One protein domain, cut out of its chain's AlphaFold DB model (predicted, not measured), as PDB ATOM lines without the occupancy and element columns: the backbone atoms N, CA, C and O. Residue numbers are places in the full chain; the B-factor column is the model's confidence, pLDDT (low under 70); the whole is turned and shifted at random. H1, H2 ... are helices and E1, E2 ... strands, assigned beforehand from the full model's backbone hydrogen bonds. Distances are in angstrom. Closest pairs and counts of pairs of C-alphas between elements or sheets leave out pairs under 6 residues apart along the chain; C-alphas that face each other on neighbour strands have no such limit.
ATOM      1  N   GLU A  78      87.169  -3.343 -30.172       89.50
ATOM      2  CA  GLU A  78      87.097  -4.618 -29.471       89.50
ATOM      3  C   GLU A  78      87.272  -4.428 -27.959       89.50
ATOM      4  O   GLU A  78      86.670  -5.162 -27.185       89.50
ATOM      5  N   CYS A  79      88.034  -3.412 -27.540       86.56
ATOM      6  CA  CYS A  79      88.303  -3.129 -26.133       86.56
ATOM      7  C   CYS A  79      87.252  -2.251 -25.451       86.56
ATOM      8  O   CYS A  79      87.267  -2.146 -24.231       86.56
ATOM      9  N   ARG A  80      86.334  -1.626 -26.203       87.94
ATOM     10  CA  ARG A  80      85.274  -0.802 -25.601       87.94
ATOM     11  C   ARG A  80      84.404  -1.641 -24.676       87.94
ATOM     12  O   ARG A  80      84.100  -2.773 -25.024       87.94
ATOM     13  N   GLY A  81      83.962  -1.107 -23.552       83.00
ATOM     14  CA  GLY A  81      83.128  -1.788 -22.562       83.00
ATOM     15  C   GLY A  81      83.854  -2.869 -21.758       83.00
ATOM     16  O   GLY A  81      83.212  -3.538 -20.955       83.00
ATOM     17  N   LEU A  82      85.162  -3.045 -21.971       84.94
ATOM     18  CA  LEU A  82      86.016  -3.892 -21.145       84.94
ATOM     19  C   LEU A  82      86.759  -3.022 -20.134       84.94
ATOM     20  O   LEU A  82      86.910  -1.813 -20.311       84.94
ATOM     21  N   THR A  83      87.218  -3.645 -19.057       81.75
ATOM     22  CA  THR A  83      87.860  -2.940 -17.949       81.75
ATOM     23  C   THR A  83      89.276  -3.444 -17.721       81.75
ATOM     24  O   THR A  83      89.567  -4.634 -17.862       81.75
ATOM     25  N   GLY A  84      90.161  -2.514 -17.367       72.56
ATOM     26  CA  GLY A  84      91.438  -2.819 -16.734       72.56
ATOM     27  C   GLY A  84      91.286  -2.658 -15.227       72.56
ATOM     28  O   GLY A  84      90.753  -1.650 -14.764       72.56
ATOM     29  N   GLU A  85      91.751  -3.630 -14.454       72.38
ATOM     30  CA  GLU A  85      91.714  -3.576 -12.992       72.38
ATOM     31  C   GLU A  85      93.106  -3.855 -12.432       72.38
ATOM     32  O   GLU A  85      93.788  -4.803 -12.821       72.38
ATOM     33  N   THR A  86      93.559  -3.006 -11.521       62.69
ATOM     34  CA  THR A  86      94.862  -3.161 -10.874       62.69
ATOM     35  C   THR A  86      94.698  -2.968  -9.372       62.69
ATOM     36  O   THR A  86      94.060  -2.012  -8.917       62.69
ATOM     37  N   ASP A  87      95.227  -3.899  -8.578       62.03
ATOM     38  CA  ASP A  87      95.378  -3.693  -7.137       62.03
ATOM     39  C   ASP A  87      96.706  -2.956  -6.838       62.03
ATOM     40  O   ASP A  87      97.642  -2.937  -7.640       62.03
ATOM     41  N   TYR A  88      96.821  -2.369  -5.643       49.69
ATOM     42  CA  TYR A  88      98.038  -1.677  -5.180       49.69
ATOM     43  C   TYR A  88      99.303  -2.568  -5.080       49.69
ATOM     44  O   TYR A  88     100.393  -2.072  -4.792       49.69
ATOM     45  N   ARG A  89      99.169  -3.880  -5.275       50.44
ATOM     46  CA  ARG A  89     100.191  -4.939  -5.236       50.44
ATOM     47  C   ARG A  89     100.388  -5.633  -6.602       50.44
ATOM     48  O   ARG A  89     101.165  -6.584  -6.664       50.44
ATOM     49  N   GLY A  90      99.731  -5.183  -7.678       47.81
ATOM     50  CA  GLY A  90      99.751  -5.824  -9.001       47.81
ATOM     51  C   GLY A  90      98.917  -7.112  -9.132       47.81
ATOM     52  O   GLY A  90      99.113  -7.871 -10.078       47.81
ATOM     53  N   GLY A  91      98.015  -7.393  -8.193       47.88
ATOM     54  CA  GLY A  91      97.073  -8.509  -8.236       47.88
ATOM     55  C   GLY A  91      95.979  -8.317  -9.289       47.88
ATOM     56  O   GLY A  91      95.486  -7.206  -9.479       47.88
ATOM     57  N   MET A  92      95.609  -9.415  -9.961       53.06
ATOM     58  CA  MET A  92      94.549  -9.474 -10.976       53.06
ATOM     59  C   MET A  92      93.236  -9.991 -10.356       53.06
ATOM     60  O   MET A  92      93.194 -11.135  -9.896       53.06
ATOM     61  N   PRO A  93      92.177  -9.178 -10.305       55.91
ATOM     62  CA  PRO A  93      90.854  -9.578  -9.816       55.91
ATOM     63  C   PRO A  93      89.948 -10.204 -10.895       55.91
ATOM     64  O   PRO A  93      90.223 -10.150 -12.090       55.91
ATOM     65  N   TRP A  94      88.875 -10.850 -10.425       53.53
ATOM     66  CA  TRP A  94      87.962 -11.735 -11.163       53.53
ATOM     67  C   TRP A  94      86.674 -11.002 -11.593       53.53
ATOM     68  O   TRP A  94      85.622 -11.206 -10.989       53.53
ATOM     69  N   ASN A  95      86.738 -10.120 -12.590       63.50
ATOM     70  CA  ASN A  95      85.541  -9.546 -13.228       63.50
ATOM     71  C   ASN A  95      85.358 -10.172 -14.619       63.50
ATOM     72  O   ASN A  95      86.330 -10.308 -15.355       63.50
ATOM     73  N   ASP A  96      84.125 -10.505 -15.001       65.00
ATOM     74  CA  ASP A  96      83.792 -11.087 -16.312       65.00
ATOM     75  C   ASP A  96      84.188 -10.171 -17.489       65.00
ATOM     76  O   ASP A  96      84.387 -10.634 -18.606       65.00
ATOM     77  N   ASN A  97      84.355  -8.866 -17.240       70.69
ATOM     78  CA  ASN A  97      84.788  -7.879 -18.240       70.69
ATOM     79  C   ASN A  97      86.267  -7.471 -18.097       70.69
ATOM     80  O   ASN A  97      86.670  -6.408 -18.584       70.69
ATOM     81  N   TYR A  98      87.066  -8.251 -17.369       76.31
ATOM     82  CA  TYR A  98      88.476  -7.970 -17.107       76.31
ATOM     83  C   TYR A  98      89.380  -8.446 -18.247       76.31
ATOM     84  O   TYR A  98      89.347  -9.616 -18.623       76.31
ATOM     85  N   VAL A  99      90.261  -7.564 -18.730       80.19
ATOM     86  CA  VAL A  99      91.318  -7.922 -19.692       80.19
ATOM     87  C   VAL A  99      92.692  -7.587 -19.095       80.19
ATOM     88  O   VAL A  99      92.987  -6.404 -18.894       80.19
ATOM     89  N   PRO A 100      93.574  -8.577 -18.851       82.50
ATOM     90  CA  PRO A 100      94.905  -8.360 -18.277       82.50
ATOM     91  C   PRO A 100      95.744  -7.314 -19.018       82.50
ATOM     92  O   PRO A 100      96.462  -6.529 -18.400       82.50
ATOM     93  N   GLU A 101      95.651  -7.270 -20.345       86.56
ATOM     94  CA  GLU A 101      96.383  -6.324 -21.184       86.56
ATOM     95  C   GLU A 101      95.922  -4.872 -20.978       86.56
ATOM     96  O   GLU A 101      96.742  -3.956 -21.094       86.56
ATOM     97  N   LEU A 102      94.649  -4.646 -20.631       85.12
ATOM     98  CA  LEU A 102      94.140  -3.316 -20.271       85.12
ATOM     99  C   LEU A 102      94.663  -2.879 -18.898       85.12
ATOM    100  O   LEU A 102      95.000  -1.710 -18.713       85.12
ATOM    101  N   SER A 103      94.819  -3.814 -17.962       81.38
ATOM    102  CA  SER A 103      95.443  -3.555 -16.659       81.38
ATOM    103  C   SER A 103      96.930  -3.249 -16.781       81.38
ATOM    104  O   SER A 103      97.432  -2.354 -16.104       81.38
ATOM    105  N   LEU A 104      97.640  -3.956 -17.665       83.06
ATOM    106  CA  LEU A 104      99.050  -3.684 -17.943       83.06
ATOM    107  C   LEU A 104      99.229  -2.291 -18.556       83.06
ATOM    108  O   LEU A 104     100.069  -1.526 -18.084       83.06
ATOM    109  N   LEU A 105      98.394  -1.942 -19.541       85.81
ATOM    110  CA  LEU A 105      98.340  -0.588 -20.094       85.81
ATOM    111  C   LEU A 105      98.123   0.451 -18.984       85.81
ATOM    112  O   LEU A 105      98.849   1.443 -18.922       85.81
ATOM    113  N   ALA A 106      97.152   0.213 -18.101       84.19
ATOM    114  CA  ALA A 106      96.845   1.125 -17.010       84.19
ATOM    115  C   ALA A 106      98.013   1.287 -16.027       84.19
ATOM    116  O   ALA A 106      98.358   2.408 -15.664       84.19
ATOM    117  N   PHE A 107      98.675   0.192 -15.657       80.38
ATOM    118  CA  PHE A 107      99.830   0.214 -14.763       80.38
ATOM    119  C   PHE A 107     101.025   0.977 -15.352       80.38
ATOM    120  O   PHE A 107     101.715   1.711 -14.643       80.38
ATOM    121  N   GLU A 108     101.288   0.812 -16.647       81.31
ATOM    122  CA  GLU A 108     102.424   1.456 -17.309       81.31
ATOM    123  C   GLU A 108     102.212   2.958 -17.530       81.31
ATOM    124  O   GLU A 108     103.174   3.728 -17.463       81.31
ATOM    125  N   GLU A 109     100.974   3.379 -17.802       85.00
ATOM    126  CA  GLU A 109     100.653   4.774 -18.123       85.00
ATOM    127  C   GLU A 109     100.126   5.582 -16.928       85.00
ATOM    128  O   GLU A 109     100.313   6.799 -16.890       85.00
ATOM    129  N   ASP A 110      99.566   4.929 -15.910       81.06
ATOM    130  CA  ASP A 110      99.158   5.531 -14.637       81.06
ATOM    131  C   ASP A 110      99.749   4.771 -13.428       81.06
ATOM    132  O   ASP A 110      99.024   4.266 -12.570       81.06
ATOM    133  N   PRO A 111     101.087   4.728 -13.275       77.88
ATOM    134  CA  PRO A 111     101.746   3.958 -12.212       77.88
ATOM    135  C   PRO A 111     101.449   4.471 -10.793       77.88
ATOM    136  O   PRO A 111     101.806   3.831  -9.806       77.88
ATOM    137  N   LYS A 112     100.851   5.663 -10.670       79.56
ATOM    138  CA  LYS A 112     100.447   6.262  -9.390       79.56
ATOM    139  C   LYS A 112      98.956   6.088  -9.095       79.56
ATOM    140  O   LYS A 112      98.524   6.541  -8.035       79.56
ATOM    141  N   LEU A 113      98.203   5.444  -9.990       74.00
ATOM    142  CA  LEU A 113      96.775   5.167  -9.838       74.00
ATOM    143  C   LEU A 113      95.958   6.445  -9.576       74.00
ATOM    144  O   LEU A 113      95.114   6.492  -8.677       74.00
ATOM    145  N   LEU A 114      96.287   7.525 -10.293       80.00
ATOM    146  CA  LEU A 114      95.665   8.842 -10.120       80.00
ATOM    147  C   LEU A 114      94.428   9.033 -10.992       80.00
ATOM    148  O   LEU A 114      93.591   9.874 -10.664       80.00
ATOM    149  N   LEU A 115      94.349   8.309 -12.104       79.69
ATOM    150  CA  LEU A 115      93.298   8.472 -13.098       79.69
ATOM    151  C   LEU A 115      92.180   7.456 -12.867       79.69
ATOM    152  O   LEU A 115      91.012   7.810 -12.970       79.69
ATOM    153  N   GLY A 116      92.514   6.225 -12.484       76.44
ATOM    154  CA  GLY A 116      91.515   5.177 -12.287       76.44
ATOM    155  C   GLY A 116      90.514   5.449 -11.150       76.44
ATOM    156  O   GLY A 116      90.787   6.145 -10.166       76.44
ATOM    157  N   LYS A 117      89.324   4.859 -11.277       81.00
ATOM    158  CA  LYS A 117      88.240   4.927 -10.287       81.00
ATOM    159  C   LYS A 117      88.565   3.985  -9.125       81.00
ATOM    160  O   LYS A 117      88.879   2.818  -9.337       81.00
ATOM    161  N   LYS A 118      88.484   4.465  -7.882       77.50
ATOM    162  CA  LYS A 118      88.742   3.631  -6.694       77.50
ATOM    163  C   LYS A 118      87.503   2.827  -6.308       77.50
ATOM    164  O   LYS A 118      86.460   3.418  -6.040       77.50
ATOM    165  N   GLY A 119      87.640   1.508  -6.190       68.25
ATOM    166  CA  GLY A 119      86.620   0.626  -5.622       68.25
ATOM    167  C   GLY A 119      87.237  -0.306  -4.583       68.25
ATOM    168  O   GLY A 119      87.869  -1.307  -4.906       68.25
ATOM    169  N   GLY A 120      87.081   0.035  -3.303       73.75
ATOM    170  CA  GLY A 120      87.665  -0.744  -2.210       73.75
ATOM    171  C   GLY A 120      89.193  -0.830  -2.305       73.75
ATOM    172  O   GLY A 120      89.876   0.184  -2.170       73.75
ATOM    173  N   MET A 121      89.721  -2.043  -2.506       69.88
ATOM    174  CA  MET A 121      91.165  -2.304  -2.637       69.88
ATOM    175  C   MET A 121      91.692  -2.188  -4.076       69.88
ATOM    176  O   MET A 121      92.904  -2.274  -4.280       69.88
ATOM    177  N   PHE A 122      90.809  -1.978  -5.052       71.88
ATOM    178  CA  PHE A 122      91.135  -2.010  -6.473       71.88
ATOM    179  C   PHE A 122      90.970  -0.638  -7.125       71.88
ATOM    180  O   PHE A 122      90.173   0.203  -6.688       71.88
ATOM    181  N   THR A 123      91.746  -0.420  -8.183       76.88
ATOM    182  CA  THR A 123      91.609   0.724  -9.082       76.88
ATOM    183  C   THR A 123      91.141   0.224 -10.445       76.88
ATOM    184  O   THR A 123      91.760  -0.666 -11.030       76.88
ATOM    185  N   TYR A 124      90.048   0.805 -10.933       79.12
ATOM    186  CA  TYR A 124      89.356   0.414 -12.157       79.12
ATOM    187  C   TYR A 124      89.558   1.457 -13.249       79.12
ATOM    188  O   TYR A 124      89.478   2.664 -13.002       79.12
ATOM    189  N   TYR A 125      89.755   0.978 -14.468       82.00
ATOM    190  CA  TYR A 125      89.885   1.779 -15.672       82.00
ATOM    191  C   TYR A 125      88.846   1.294 -16.675       82.00
ATOM    192  O   TYR A 125      88.800   0.108 -17.000       82.00
ATOM    193  N   ASP A 126      88.013   2.211 -17.142       83.56
ATOM    194  CA  ASP A 126      86.937   1.956 -18.092       83.56
ATOM    195  C   ASP A 126      87.106   2.816 -19.351       83.56
ATOM    196  O   ASP A 126      88.143   3.454 -19.560       83.56
ATOM    197  N   ASP A 127      86.082   2.815 -20.202       82.62
ATOM    198  CA  ASP A 127      86.058   3.520 -21.485       82.62
ATOM    199  C   ASP A 127      86.278   5.035 -21.382       82.62
ATOM    200  O   ASP A 127      86.597   5.655 -22.397       82.62
ATOM    201  N   ASP A 128      86.143   5.636 -20.197       82.12
ATOM    202  CA  ASP A 128      86.424   7.060 -20.013       82.12
ATOM    203  C   ASP A 128      87.937   7.336 -20.030       82.12
ATOM    204  O   ASP A 128      88.360   8.417 -20.428       82.12
ATOM    205  N   ILE A 129      88.762   6.372 -19.600       85.06
ATOM    206  CA  ILE A 129      90.195   6.589 -19.323       85.06
ATOM    207  C   ILE A 129      91.094   5.682 -20.161       85.06
ATOM    208  O   ILE A 129      92.158   6.110 -20.611       85.06
ATOM    209  N   LEU A 130      90.687   4.439 -20.416       86.19
ATOM    210  CA  LEU A 130      91.472   3.485 -21.203       86.19
ATOM    211  C   LEU A 130      91.847   4.001 -22.603       86.19
ATOM    212  O   LEU A 130      92.994   3.777 -23.007       86.19
ATOM    213  N   PRO A 131      90.973   4.720 -23.341       88.88
ATOM    214  CA  PRO A 131      91.362   5.326 -24.609       88.88
ATOM    215  C   PRO A 131      92.477   6.365 -24.457       88.88
ATOM    216  O   PRO A 131      93.400   6.381 -25.270       88.88
ATOM    217  N   GLU A 132      92.444   7.186 -23.404       86.69
ATOM    218  CA  GLU A 132      93.460   8.216 -23.156       86.69
ATOM    219  C   GLU A 132      94.820   7.591 -22.817       86.69
ATOM    220  O   GLU A 132      95.854   7.990 -23.364       86.69
ATOM    221  N   LEU A 133      94.829   6.557 -21.968       87.38
ATOM    222  CA  LEU A 133      96.047   5.810 -21.640       87.38
ATOM    223  C   LEU A 133      96.614   5.117 -22.883       87.38
ATOM    224  O   LEU A 133      97.822   5.155 -23.132       87.38
ATOM    225  N   PHE A 134      95.745   4.529 -23.708       91.81
ATOM    226  CA  PHE A 134      96.148   3.924 -24.971       91.81
ATOM    227  C   PHE A 134      96.783   4.949 -25.915       91.81
ATOM    228  O   PHE A 134      97.848   4.679 -26.471       91.81
ATOM    229  N   GLU A 135      96.178   6.126 -26.090       89.31
ATOM    230  CA  GLU A 135      96.730   7.184 -26.942       89.31
ATOM    231  C   GLU A 135      98.099   7.662 -26.446       89.31
ATOM    232  O   GLU A 135      99.017   7.858 -27.255       89.31
ATOM    233  N   ALA A 136      98.276   7.787 -25.126       85.81
ATOM    234  CA  ALA A 136      99.554   8.137 -24.515       85.81
ATOM    235  C   ALA A 136     100.636   7.084 -24.818       85.81
ATOM    236  O   ALA A 136     101.714   7.426 -25.328       85.81
ATOM    237  N   LYS A 137     100.334   5.796 -24.593       86.56
ATOM    238  CA  LYS A 137     101.258   4.690 -24.882       86.56
ATOM    239  C   LYS A 137     101.560   4.567 -26.373       86.56
ATOM    240  O   LYS A 137     102.725   4.458 -26.765       86.56
ATOM    241  N   TYR A 138     100.534   4.626 -27.218       87.75
ATOM    242  CA  TYR A 138     100.672   4.540 -28.668       87.75
ATOM    243  C   TYR A 138     101.568   5.677 -29.184       87.75
ATOM    244  O   TYR A 138     102.527   5.432 -29.921       87.75
ATOM    245  N   SER A 139     101.326   6.917 -28.749       82.50
ATOM    246  CA  SER A 139     102.140   8.082 -29.128       82.50
ATOM    247  C   SER A 139     103.600   7.939 -28.689       82.50
ATOM    248  O   SER A 139     104.523   8.274 -29.447       82.50
ATOM    249  N   ARG A 140     103.835   7.385 -27.491       82.00
ATOM    250  CA  ARG A 140     105.185   7.075 -27.004       82.00
ATOM    251  C   ARG A 140     105.871   6.050 -27.901       82.00
ATOM    252  O   ARG A 140     106.987   6.314 -28.338       82.00
ATOM    253  N   LEU A 141     105.199   4.948 -28.241       78.12
ATOM    254  CA  LEU A 141     105.738   3.894 -29.109       78.12
ATOM    255  C   LEU A 141     106.063   4.397 -30.518       78.12
ATOM    256  O   LEU A 141     107.110   4.043 -31.061       78.12
ATOM    257  N   VAL A 142     105.221   5.261 -31.097       79.00
ATOM    258  CA  VAL A 142     105.523   5.902 -32.389       79.00
ATOM    259  C   VAL A 142     106.823   6.691 -32.312       79.00
ATOM    260  O   VAL A 142     107.641   6.612 -33.227       79.00
ATOM    261  N   THR A 143     107.020   7.418 -31.212       77.94
ATOM    262  CA  THR A 143     108.178   8.293 -31.019       77.94
ATOM    263  C   THR A 143     109.451   7.512 -30.683       77.94
ATOM    264  O   THR A 143     110.517   7.841 -31.195       77.94
ATOM    265  N   SER A 144     109.364   6.478 -29.841       75.38
ATOM    266  CA  SER A 144     110.527   5.720 -29.358       75.38
ATOM    267  C   SER A 144     110.947   4.582 -30.286       75.38
ATOM    268  O   SER A 144     112.131   4.278 -30.396       75.38
ATOM    269  N   SER A 145     109.975   3.923 -30.916       80.44
ATOM    270  CA  SER A 145     110.148   2.614 -31.562       80.44
ATOM    271  C   SER A 145     109.568   2.568 -32.980       80.44
ATOM    272  O   SER A 145     109.655   1.539 -33.653       80.44
ATOM    273  N   GLY A 146     108.986   3.675 -33.445       77.94
ATOM    274  CA  GLY A 146     108.426   3.830 -34.780       77.94
ATOM    275  C   GLY A 146     106.987   3.326 -34.926       77.94
ATOM    276  O   GLY A 146     106.487   2.501 -34.162       77.94
ATOM    277  N   LYS A 147     106.319   3.805 -35.984       83.75
ATOM    278  CA  LYS A 147     104.898   3.532 -36.274       83.75
ATOM    279  C   LYS A 147     104.557   2.041 -36.362       83.75
ATOM    280  O   LYS A 147     103.504   1.632 -35.893       83.75
ATOM    281  N   LYS A 148     105.448   1.219 -36.931       82.06
ATOM    282  CA  LYS A 148     105.220  -0.229 -37.067       82.06
ATOM    283  C   LYS A 148     105.071  -0.916 -35.706       82.06
ATOM    284  O   LYS A 148     104.191  -1.751 -35.546       82.06
ATOM    285  N   SER A 149     105.888  -0.530 -34.730       81.75
ATOM    286  CA  SER A 149     105.828  -1.069 -33.366       81.75
ATOM    287  C   SER A 149     104.532  -0.664 -32.657       81.75
ATOM    288  O   SER A 149     103.915  -1.487 -31.989       81.75
ATOM    289  N   ALA A 150     104.082   0.581 -32.854       84.31
ATOM    290  CA  ALA A 150     102.820   1.067 -32.297       84.31
ATOM    291  C   ALA A 150     101.590   0.356 -32.898       84.31
ATOM    292  O   ALA A 150     100.667   0.008 -32.166       84.31
ATOM    293  N   GLU A 151     101.589   0.077 -34.206       88.38
ATOM    294  CA  GLU A 151     100.522  -0.712 -34.842       88.38
ATOM    295  C   GLU A 151     100.500  -2.164 -34.359       88.38
ATOM    296  O   GLU A 151      99.426  -2.672 -34.051       88.38
ATOM    297  N   ILE A 152     101.663  -2.814 -34.212       86.81
ATOM    298  CA  ILE A 152     101.740  -4.174 -33.648       86.81
ATOM    299  C   ILE A 152     101.143  -4.199 -32.239       86.81
ATOM    300  O   ILE A 152     100.346  -5.081 -31.929       86.81
ATOM    301  N   TYR A 153     101.484  -3.216 -31.403       88.94
ATOM    302  CA  TYR A 153     100.906  -3.083 -30.068       88.94
ATOM    303  C   TYR A 153      99.377  -2.924 -30.115       88.94
ATOM    304  O   TYR A 153      98.663  -3.634 -29.410       88.94
ATOM    305  N   ARG A 154      98.859  -2.048 -30.989       91.44
ATOM    306  CA  ARG A 154      97.411  -1.861 -31.173       91.44
ATOM    307  C   ARG A 154      96.713  -3.153 -31.603       91.44
ATOM    308  O   ARG A 154      95.652  -3.467 -31.072       91.44
ATOM    309  N   GLU A 155      97.286  -3.892 -32.548       90.12
ATOM    310  CA  GLU A 155      96.735  -5.166 -33.027       90.12
ATOM    311  C   GLU A 155      96.755  -6.257 -31.952       90.12
ATOM    312  O   GLU A 155      95.801  -7.029 -31.851       90.12
ATOM    313  N   GLN A 156      97.817  -6.328 -31.145       90.06
ATOM    314  CA  GLN A 156      97.901  -7.257 -30.015       90.06
ATOM    315  C   GLN A 156      96.823  -6.955 -28.974       90.06
ATOM    316  O   GLN A 156      96.113  -7.866 -28.558       90.06
ATOM    317  N   LEU A 157      96.654  -5.677 -28.624       90.94
ATOM    318  CA  LEU A 157      95.625  -5.248 -27.683       90.94
ATOM    319  C   LEU A 157      94.215  -5.548 -28.214       90.94
ATOM    320  O   LEU A 157      93.392  -6.105 -27.494       90.94
ATOM    321  N   ALA A 158      93.953  -5.262 -29.495       90.81
ATOM    322  CA  ALA A 158      92.675  -5.570 -30.138       90.81
ATOM    323  C   ALA A 158      92.340  -7.071 -30.084       90.81
ATOM    324  O   ALA A 158      91.221  -7.443 -29.738       90.81
ATOM    325  N   LYS A 159      93.321  -7.934 -30.384       89.50
ATOM    326  CA  LYS A 159      93.161  -9.396 -30.328       89.50
ATOM    327  C   LYS A 159      92.898  -9.899 -28.912       89.50
ATOM    328  O   LYS A 159      92.061 -10.779 -28.745       89.50
ATOM    329  N   ALA A 160      93.589  -9.348 -27.914       87.75
ATOM    330  CA  ALA A 160      93.359  -9.697 -26.517       87.75
ATOM    331  C   ALA A 160      91.914  -9.375 -26.109       87.75
ATOM    332  O   ALA A 160      91.183 -10.261 -25.682       87.75
ATOM    333  N   CYS A 161      91.461  -8.145 -26.357       87.94
ATOM    334  CA  CYS A 161      90.091  -7.729 -26.061       87.94
ATOM    335  C   CYS A 161      89.031  -8.541 -26.822       87.94
ATOM    336  O   CYS A 161      87.977  -8.845 -26.273       87.94
ATOM    337  N   GLN A 162      89.300  -8.912 -28.080       88.19
ATOM    338  CA  GLN A 162      88.393  -9.761 -28.852       88.19
ATOM    339  C   GLN A 162      88.250 -11.154 -28.228       88.19
ATOM    340  O   GLN A 162      87.128 -11.630 -28.093       88.19
ATOM    341  N   LYS A 163      89.359 -11.780 -27.815       85.75
ATOM    342  CA  LYS A 163      89.350 -13.114 -27.198       85.75
ATOM    343  C   LYS A 163      88.444 -13.163 -25.967       85.75
ATOM    344  O   LYS A 163      87.646 -14.078 -25.844       85.75
ATOM    345  N   TYR A 164      88.511 -12.138 -25.119       78.88
ATOM    346  CA  TYR A 164      87.680 -12.033 -23.915       78.88
ATOM    347  C   TYR A 164      86.187 -11.803 -24.186       78.88
ATOM    348  O   TYR A 164      85.377 -11.968 -23.288       78.88
ATOM    349  N   ARG A 165      85.798 -11.410 -25.404       74.12
ATOM    350  CA  ARG A 165      84.383 -11.269 -25.787       74.12
ATOM    351  C   ARG A 165      83.772 -12.556 -26.337       74.12
ATOM    352  O   ARG A 165      82.556 -12.613 -26.497       74.12
ATOM    353  N   GLU A 166      84.609 -13.513 -26.727       72.88
ATOM    354  CA  GLU A 166      84.204 -14.789 -27.326       72.88
ATOM    355  C   GLU A 166      84.173 -15.937 -26.295       72.88
ATOM    356  O   GLU A 166      83.662 -17.011 -26.612       72.88
ATOM    357  N   GLU A 167      84.699 -15.702 -25.086       57.53
ATOM    358  CA  GLU A 167      84.660 -16.590 -23.909       57.53
ATOM    359  C   GLU A 167      83.426 -16.308 -23.038       57.53
ATOM    360  O   GLU A 167      82.850 -17.297 -22.523       57.53
TER     361      GLU A 167
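Overview. This is residues 78 to 167 of the 167 residues of an uncharacterized protein of Actinobacillus porcinus (UniProt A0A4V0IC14). A small sheet of three strands, E1, E3 and E2, lies at one end, and H1 stands up from one of its faces. Away from the sheet, the two long helices H2 and H3 form a helical hairpin that opens as a V, and H1 bridges its open side, touching H2 near one end of H1 and H3 near the other. The printed part has 90 residues, with three named helices and three named strands in the order E1 H1 E2 E3 H2 H3; the class is mostly helix, and the sheet, in the order E1 - E3 - E2, is antiparallel throughout. The whole is compact, with a radius of gyration of the C-alphas of 12.8 A and spans of 39 by 32 by 21 A.

Along the chain. In the sheet, E1 is residues 84 to 87, beginning at C-alpha 84 (91.438, -2.819, -16.734), E3 is residues 122 to 125 and E2 is residues 117 to 119. H1 is residues 100 to 109, 14.3 A from first to last C-alpha. H2 is residues 130 to 145, 21.4 A long, beginning at C-alpha 130 (91.472, 3.485, -21.203). H3, the longest helix, is residues 147 to 166, 29.1 A long, and ends at C-alpha 166 (84.204, -14.789, -27.326).

Arrangement. E1 and E3 are antiparallel, with N 86 and O 123 3.0 A apart, within hydrogen-bond range. E2 and E3 form a hairpin, with N 117 and O 124 2.8 A apart, also within range. H1 is on the sheet, over E1, at a height over the sheet of 6.0 A, making two layers, a helix on one face of a sheet; the closest C-alphas of E1 and H1 are those of Gly 84 and Ser 103, 4.1 A apart. H2, with residues 130 to 137 alone, touches H1, closest at the C-alphas of Leu 133 and Glu 109, 5.9 A apart; the tilt of 69 degrees is steep, only just short of about perpendicular. H3, with residues 157 to 160 alone, only just touches H1, with 3 pairs of C-alphas within 8 A, the closest being Leu 157 and Glu 101 at 6.6 A. H2 and H3, a helical hairpin, touch closest at the C-alphas of Leu 141 and Ala 150, 5.2 A apart, opposite ways at a shallow tilt of 33 degrees, only just short of steep. H3 is apart from E1, E2 and E3. In H1, H2 and H3 every O i to N i+4 pair is within hydrogen-bond range.

Size, cuts and confidence. The two C-alphas farthest apart, those of Gly 120 and Lys 148, are 39.0 A apart. The printed part has no cut and ends at Glu 167, the chain's last residue. The link from E1 to H1, residues 88 to 99, is long. The mean pLDDT of the printed part is 78.8, and residues 86 to 96, 119, 121 and 167 are under 70.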